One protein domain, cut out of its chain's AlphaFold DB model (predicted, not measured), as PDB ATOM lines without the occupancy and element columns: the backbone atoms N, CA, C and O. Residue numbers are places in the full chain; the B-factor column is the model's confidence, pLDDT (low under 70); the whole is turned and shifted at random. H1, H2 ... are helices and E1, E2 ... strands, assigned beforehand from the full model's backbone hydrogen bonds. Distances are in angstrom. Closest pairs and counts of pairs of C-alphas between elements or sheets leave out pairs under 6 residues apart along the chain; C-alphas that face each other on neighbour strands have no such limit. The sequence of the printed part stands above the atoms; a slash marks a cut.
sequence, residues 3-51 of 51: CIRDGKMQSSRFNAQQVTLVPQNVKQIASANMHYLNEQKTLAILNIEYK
ATOM      1  N   CYS A   3      80.725  18.903  74.383       73.81
ATOM      2  CA  CYS A   3      80.613  17.930  73.304       73.81
ATOM      3  C   CYS A   3      81.901  17.921  72.481       73.81
ATOM      4  O   CYS A   3      82.640  18.905  72.437       73.81
ATOM      5  N   ILE A   4      82.186  16.792  71.840       83.25
ATOM      6  CA  ILE A   4      83.270  16.715  70.866       83.25
ATOM      7  C   ILE A   4      82.689  17.140  69.521       83.25
ATOM      8  O   ILE A   4      81.739  16.527  69.035       83.25
ATOM      9  N   ARG A   5      83.257  18.188  68.927       78.44
ATOM     10  CA  ARG A   5      82.932  18.639  67.573       78.44
ATOM     11  C   ARG A   5      84.233  18.749  66.791       78.44
ATOM     12  O   ARG A   5      85.177  19.375  67.266       78.44
ATOM     13  N   ASP A   6      84.299  18.079  65.646       87.81
ATOM     14  CA  ASP A   6      85.487  18.033  64.780       87.81
ATOM     15  C   ASP A   6      86.766  17.589  65.522       87.81
ATOM     16  O   ASP A   6      87.843  18.164  65.371       87.81
ATOM     17  N   GLY A   7      86.631  16.591  66.404       87.19
ATOM     18  CA  GLY A   7      87.739  16.052  67.203       87.19
ATOM     19  C   GLY A   7      88.236  16.970  68.327       87.19
ATOM     20  O   GLY A   7      89.186  16.617  69.022       87.19
ATOM     21  N   LYS A   8      87.600  18.129  68.546       86.06
ATOM     22  CA  LYS A   8      87.950  19.079  69.610       86.06
ATOM     23  C   LYS A   8      86.840  19.168  70.650       86.06
ATOM     24  O   LYS A   8      85.653  19.156  70.324       86.06
ATOM     25  N   MET A   9      87.228  19.281  71.918       83.62
ATOM     26  CA  MET A   9      86.280  19.490  73.010       83.62
ATOM     27  C   MET A   9      85.764  20.932  72.979       83.62
ATOM     28  O   MET A   9      86.509  21.875  73.235       83.62
ATOM     29  N   GLN A  10      84.479  21.095  72.682       80.69
ATOM     30  CA  GLN A  10      83.761  22.362  72.763       80.69
ATOM     31  C   GLN A  10      82.983  22.384  74.077       80.69
ATOM     32  O   GLN A  10      82.156  21.506  74.325       80.69
ATOM     33  N   SER A  11      83.257  23.373  74.928       77.56
ATOM     34  CA  SER A  11      82.586  23.531  76.220       77.56
ATOM     35  C   SER A  11      81.827  24.850  76.274       77.56
ATOM     36  O   SER A  11      82.430  25.920  76.268       77.56
ATOM     37  N   SER A  12      80.507  24.768  76.404       75.38
ATOM     38  CA  SER A  12      79.628  25.915  76.634       75.38
ATOM     39  C   SER A  12      79.186  25.952  78.093       75.38
ATOM     40  O   SER A  12      78.692  24.957  78.646       75.38
ATOM     41  N   ARG A  13      79.358  27.116  78.726       72.81
ATOM     42  CA  ARG A  13      78.815  27.422  80.053       72.81
ATOM     43  C   ARG A  13      77.565  28.272  79.871       72.81
ATOM     44  O   ARG A  13      77.608  29.271  79.164       72.81
ATOM     45  N   PHE A  14      76.483  27.863  80.515       72.44
ATOM     46  CA  PHE A  14      75.222  28.594  80.534       72.44
ATOM     47  C   PHE A  14      74.906  28.929  81.985       72.44
ATOM     48  O   PHE A  14      75.039  28.065  82.856       72.44
ATOM     49  N   ASN A  15      74.519  30.171  82.256       71.25
ATOM     50  CA  ASN A  15      73.968  30.524  83.562       71.25
ATOM     51  C   ASN A  15      72.509  30.030  83.680       71.25
ATOM     52  O   ASN A  15      71.897  29.638  82.686       71.25
ATOM     53  N   ALA A  16      71.935  30.057  84.885       69.25
ATOM     54  CA  ALA A  16      70.585  29.536  85.132       69.25
ATOM     55  C   ALA A  16      69.499  30.181  84.244       69.25
ATOM     56  O   ALA A  16      68.564  29.506  83.825       69.25
ATOM     57  N   GLN A  17      69.648  31.466  83.909       69.88
ATOM     58  CA  GLN A  17      68.718  32.204  83.045       69.88
ATOM     59  C   GLN A  17      68.860  31.814  81.567       69.88
ATOM     60  O   GLN A  17      67.895  31.858  80.818       69.88
ATOM     61  N   GLN A  18      70.062  31.432  81.135       71.50
ATOM     62  CA  GLN A  18      70.347  31.007  79.766       71.50
ATOM     63  C   GLN A  18      69.960  29.552  79.523       71.50
ATOM     64  O   GLN A  18      69.638  29.200  78.396       71.50
ATOM     65  N   VAL A  19      69.958  28.713  80.564       68.25
ATOM     66  CA  VAL A  19      69.557  27.299  80.486       68.25
ATOM     67  C   VAL A  19      68.118  27.141  79.992       68.25
ATOM     68  O   VAL A  19      67.843  26.230  79.217       68.25
ATOM     69  N   THR A  20      67.207  28.034  80.389       66.62
ATOM     70  CA  THR A  20      65.802  28.004  79.944       66.62
ATOM     71  C   THR A  20      65.631  28.371  78.468       66.62
ATOM     72  O   THR A  20      64.606  28.036  77.879       66.62
ATOM     73  N   LEU A  21      66.630  29.027  77.869       71.62
ATOM     74  CA  LEU A  21      66.655  29.424  76.459       71.62
ATOM     75  C   LEU A  21      67.295  28.362  75.553       71.62
ATOM     76  O   LEU A  21      67.237  28.485  74.329       71.62
ATOM     77  N   VAL A  22      67.925  27.330  76.124       70.25
ATOM     78  CA  VAL A  22      68.557  26.263  75.341       70.25
ATOM     79  C   VAL A  22      67.473  25.296  74.843       70.25
ATOM     80  O   VAL A  22      66.559  24.970  75.605       70.25
ATOM     81  N   PRO A  23      67.528  24.828  73.578       67.62
ATOM     82  CA  PRO A  23      66.520  23.917  73.043       67.62
ATOM     83  C   PRO A  23      66.339  22.664  73.916       67.62
ATOM     84  O   PRO A  23      67.278  22.170  74.534       67.62
ATOM     85  N   GLN A  24      65.105  22.150  73.986       62.31
ATOM     86  CA  GLN A  24      64.703  21.108  74.949       62.31
ATOM     87  C   GLN A  24      65.482  19.789  74.831       62.31
ATOM     88  O   GLN A  24      65.535  19.025  75.792       62.31
ATOM     89  N   ASN A  25      66.108  19.524  73.684       62.25
ATOM     90  CA  ASN A  25      67.024  18.397  73.487       62.25
ATOM     91  C   ASN A  25      68.335  18.531  74.293       62.25
ATOM     92  O   ASN A  25      69.099  17.578  74.380       62.25
ATOM     93  N   VAL A  26      68.581  19.702  74.886       60.91
ATOM     94  CA  VAL A  26      69.684  20.028  75.801       60.91
ATOM     95  C   VAL A  26      69.172  20.180  77.243       60.91
ATOM     96  O   VAL A  26      69.816  20.808  78.084       60.91
ATOM     97  N   LYS A  27      67.991  19.629  77.560       58.69
ATOM     98  CA  LYS A  27      67.481  19.604  78.936       58.69
ATOM     99  C   LYS A  27      68.582  19.107  79.870       58.69
ATOM    100  O   LYS A  27      69.174  18.058  79.637       58.69
ATOM    101  N   GLN A  28      68.876  19.900  80.900       63.19
ATOM    102  CA  GLN A  28      69.779  19.511  81.972       63.19
ATOM    103  C   GLN A  28      69.284  18.188  82.555       63.19
ATOM    104  O   GLN A  28      68.282  18.152  83.262       63.19
ATOM    105  N   ILE A  29      69.984  17.108  82.217       67.12
ATOM    106  CA  ILE A  29      69.690  15.750  82.685       67.12
ATOM    107  C   ILE A  29      70.045  15.556  84.158       67.12
ATOM    108  O   ILE A  29      69.762  14.503  84.709       67.12
ATOM    109  N   ALA A  30      70.689  16.546  84.782       73.88
ATOM    110  CA  ALA A  30      71.012  16.529  86.192       73.88
ATOM    111  C   ALA A  30      71.011  17.943  86.788       73.88
ATOM    112  O   ALA A  30      71.600  18.864  86.214       73.88
ATOM    113  N   SER A  31      70.403  18.091  87.961       76.50
ATOM    114  CA  SER A  31      70.541  19.257  88.834       76.50
ATOM    115  C   SER A  31      71.523  18.917  89.949       76.50
ATOM    116  O   SER A  31      71.394  17.868  90.573       76.50
ATOM    117  N   ALA A  32      72.490  19.796  90.208       83.25
ATOM    118  CA  ALA A  32      73.456  19.633  91.289       83.25
ATOM    119  C   ALA A  32      73.223  20.702  92.364       83.25
ATOM    120  O   ALA A  32      73.394  21.892  92.098       83.25
ATOM    121  N   ASN A  33      72.862  20.272  93.571       87.38
ATOM    122  CA  ASN A  33      72.633  21.133  94.729       87.38
ATOM    123  C   ASN A  33      73.667  20.808  95.809       87.38
ATOM    124  O   ASN A  33      73.725  19.682  96.301       87.38
ATOM    125  N   MET A  34      74.500  21.785  96.171       91.88
ATOM    126  CA  MET A  34      75.552  21.609  97.172       91.88
ATOM    127  C   MET A  34      75.171  22.292  98.483       91.88
ATOM    128  O   MET A  34      74.935  23.500  98.513       91.88
ATOM    129  N   HIS A  35      75.172  21.524  99.570       94.25
ATOM    130  CA  HIS A  35      74.880  22.000 100.919       94.25
ATOM    131  C   HIS A  35      76.104  21.811 101.809       94.25
ATOM    132  O   HIS A  35      76.512  20.686 102.085       94.25
ATOM    133  N   TYR A  36      76.696  22.915 102.259       95.94
ATOM    134  CA  TYR A  36      77.793  22.872 103.223       95.94
ATOM    135  C   TYR A  36      77.264  22.545 104.618       95.94
ATOM    136  O   TYR A  36      76.247  23.090 105.043       95.94
ATOM    137  N   LEU A  37      77.966  21.659 105.319       96.50
ATOM    138  CA  LEU A  37      77.610  21.198 106.664       96.50
ATOM    139  C   LEU A  37      78.313  21.991 107.769       96.50
ATOM    140  O   LEU A  37      78.007  21.816 108.944       96.50
ATOM    141  N   ASN A  38      79.271  22.840 107.402       95.94
ATOM    142  CA  ASN A  38      79.993  23.692 108.329       95.94
ATOM    143  C   ASN A  38      80.293  25.066 107.726       95.94
ATOM    144  O   ASN A  38      80.379  25.243 106.509       95.94
ATOM    145  N   GLU A  39      80.491  26.048 108.600       94.69
ATOM    146  CA  GLU A  39      80.759  27.433 108.203       94.69
ATOM    147  C   GLU A  39      82.105  27.585 107.489       94.69
ATOM    148  O   GLU A  39      82.241  28.412 106.588       94.69
ATOM    149  N   GLN A  40      83.082  26.736 107.830       96.81
ATOM    150  CA  GLN A  40      84.388  26.705 107.169       96.81
ATOM    151  C   GLN A  40      84.315  26.171 105.728       96.81
ATOM    152  O   GLN A  40      85.316  26.231 105.016       96.81
ATOM    153  N   LYS A  41      83.154  25.658 105.288       93.19
ATOM    154  CA  LYS A  41      82.911  25.099 103.946       93.19
ATOM    155  C   LYS A  41      83.876  23.973 103.560       93.19
ATOM    156  O   LYS A  41      84.149  23.754 102.383       93.19
ATOM    157  N   THR A  42      84.384  23.247 104.549       95.06
ATOM    158  CA  THR A  42      85.280  22.102 104.333       95.06
ATOM    159  C   THR A  42      84.526  20.780 104.254       95.06
ATOM    160  O   THR A  42      85.091  19.789 103.799       95.06
ATOM    161  N   LEU A  43      83.253  20.759 104.655       95.69
ATOM    162  CA  LEU A  43      82.387  19.592 104.570       95.69
ATOM    163  C   LEU A  43      81.083  19.954 103.857       95.69
ATOM    164  O   LEU A  43      80.451  20.960 104.183       95.69
ATOM    165  N   ALA A  44      80.668  19.131 102.895       96.31
ATOM    166  CA  ALA A  44      79.446  19.347 102.131       96.31
ATOM    167  C   ALA A  44      78.797  18.033 101.693       96.31
ATOM    168  O   ALA A  44      79.469  17.015 101.529       96.31
ATOM    169  N   ILE A  45      77.491  18.101 101.450       95.50
ATOM    170  CA  ILE A  45      76.718  17.082 100.745       95.50
ATOM    171  C   ILE A  45      76.395  17.628  99.355       95.50
ATOM    172  O   ILE A  45      75.923  18.759  99.214       95.50
ATOM    173  N   LEU A  46      76.653  16.817  98.332       93.56
ATOM    174  CA  LEU A  46      76.279  17.100  96.953       93.56
ATOM    175  C   LEU A  46      75.099  16.211  96.564       93.56
ATOM    176  O   LEU A  46      75.251  14.997  96.443       93.56
ATOM    177  N   ASN A  47      73.948  16.829  96.320       90.56
ATOM    178  CA  ASN A  47      72.771  16.148  95.799       90.56
ATOM    179  C   ASN A  47      72.743  16.301  94.280       90.56
ATOM    180  O   ASN A  47      72.758  17.423  93.770       90.56
ATOM    181  N   ILE A  48      72.707  15.176  93.569       87.50
ATOM    182  CA  ILE A  48      72.600  15.132  92.111       87.50
ATOM    183  C   ILE A  48      71.277  14.454  91.763       87.50
ATOM    184  O   ILE A  48      71.097  13.267  92.020       87.50
ATOM    185  N   GLU A  49      70.352  15.217  91.195       84.62
ATOM    186  CA  GLU A  49      69.026  14.740  90.799       84.62
ATOM    187  C   GLU A  49      68.958  14.625  89.286       84.62
ATOM    188  O   GLU A  49      69.173  15.620  88.598       84.62
ATOM    189  N   TYR A  50      68.624  13.444  88.771       76.62
ATOM    190  CA  TYR A  50      68.466  13.211  87.338       76.62
ATOM    191  C   TYR A  50      66.995  13.340  86.923       76.62
ATOM    192  O   TYR A  50      66.109  12.915  87.665       76.62
ATOM    193  N   LYS A  51      66.737  13.935  85.752       66.50
ATOM    194  CA  LYS A  51      65.398  14.053  85.145       66.50
ATOM    195  C   LYS A  51      65.291  13.251  83.861       66.50
ATOM    196  O   LYS A  51      66.284  13.246  83.100       66.50
TER     197      LYS A  51
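What this domain is: This is residues 3 to 51 of the 51 residues of an uncharacterized protein of Citrobacter freundii (UniProt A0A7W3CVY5). A long, two-stranded hairpin of E3 and E4 makes one arm of an open V, and a much smaller hairpin of E1 and E2 makes the other, with the short helix H1 and loops at the corner between them. The two hairpins are separate sheets that stay apart from each other, and residues 4 to 10, which make up most of the smaller hairpin, stick out from the rest. The printed part has 49 residues, with one named helix and four named strands in the order E1, E2, H1, E3, E4; both sheets are antiparallel and the class is mostly strand. The whole is extended, with a radius of gyration of the C-alphas of 15.1 A, and elongated, spanning 43 by 24 by 19 A.

Where its parts are: E3, residues 30 to 36, runs 19.4 A from C-alpha 30 at (71.012, 16.529, 86.192) to C-alpha 36. E4, residues 44 to 50, also measures 19.4 A and ends at C-alpha 50 at (68.466, 13.211, 87.338). H1, residues 16 to 19, is 5.3 A long. E2 has residues 8 to 11 and measures 9.6 A. E1, residues 3 to 5, begins at C-alpha 3 at (80.613, 17.930, 73.304) and measures 6.2 A.

How they stand to each other: E3 and E4 form a hairpin, antiparallel at 165 degrees between their N-to-C directions. Among the C-alphas that face each other are 30 and 50, 4.3 A apart, and 36 and 44, 4.0 A apart. N 31 and O 49, at 2.8 A, and N 45 and O 35, at 2.8 A, are within hydrogen-bond range. H1 and E4 are apart, and a short link of 10 residues joins H1 to E3. H1 is too short for any O i to N i+4 pair inside it, and its one O i to N i+3 pair is not within range. A tight link of 4 residues joins E2 to H1. E1 and E2 form the other hairpin, antiparallel at 138 degrees; C-alphas 4 and 9, which face each other, are 4.6 A apart. N 5 and O 8, at 2.9 A, and N 10 and O 3, at 2.9 A, are within hydrogen-bond range. Both E1 and E2 are apart from E3 and from E4.

The domain as a whole: The two C-alphas farthest apart are those of Asp 6 and Glu 39, at 44.7 A. Residues 4 to 10, of which 8 to 10 belong to E2, stand free. The printed part has no cut, and no link is long. The mean pLDDT of the printed part is 80.0; it is under 70 at residues 16 to 17, 19 to 20, 23 to 29 and 51.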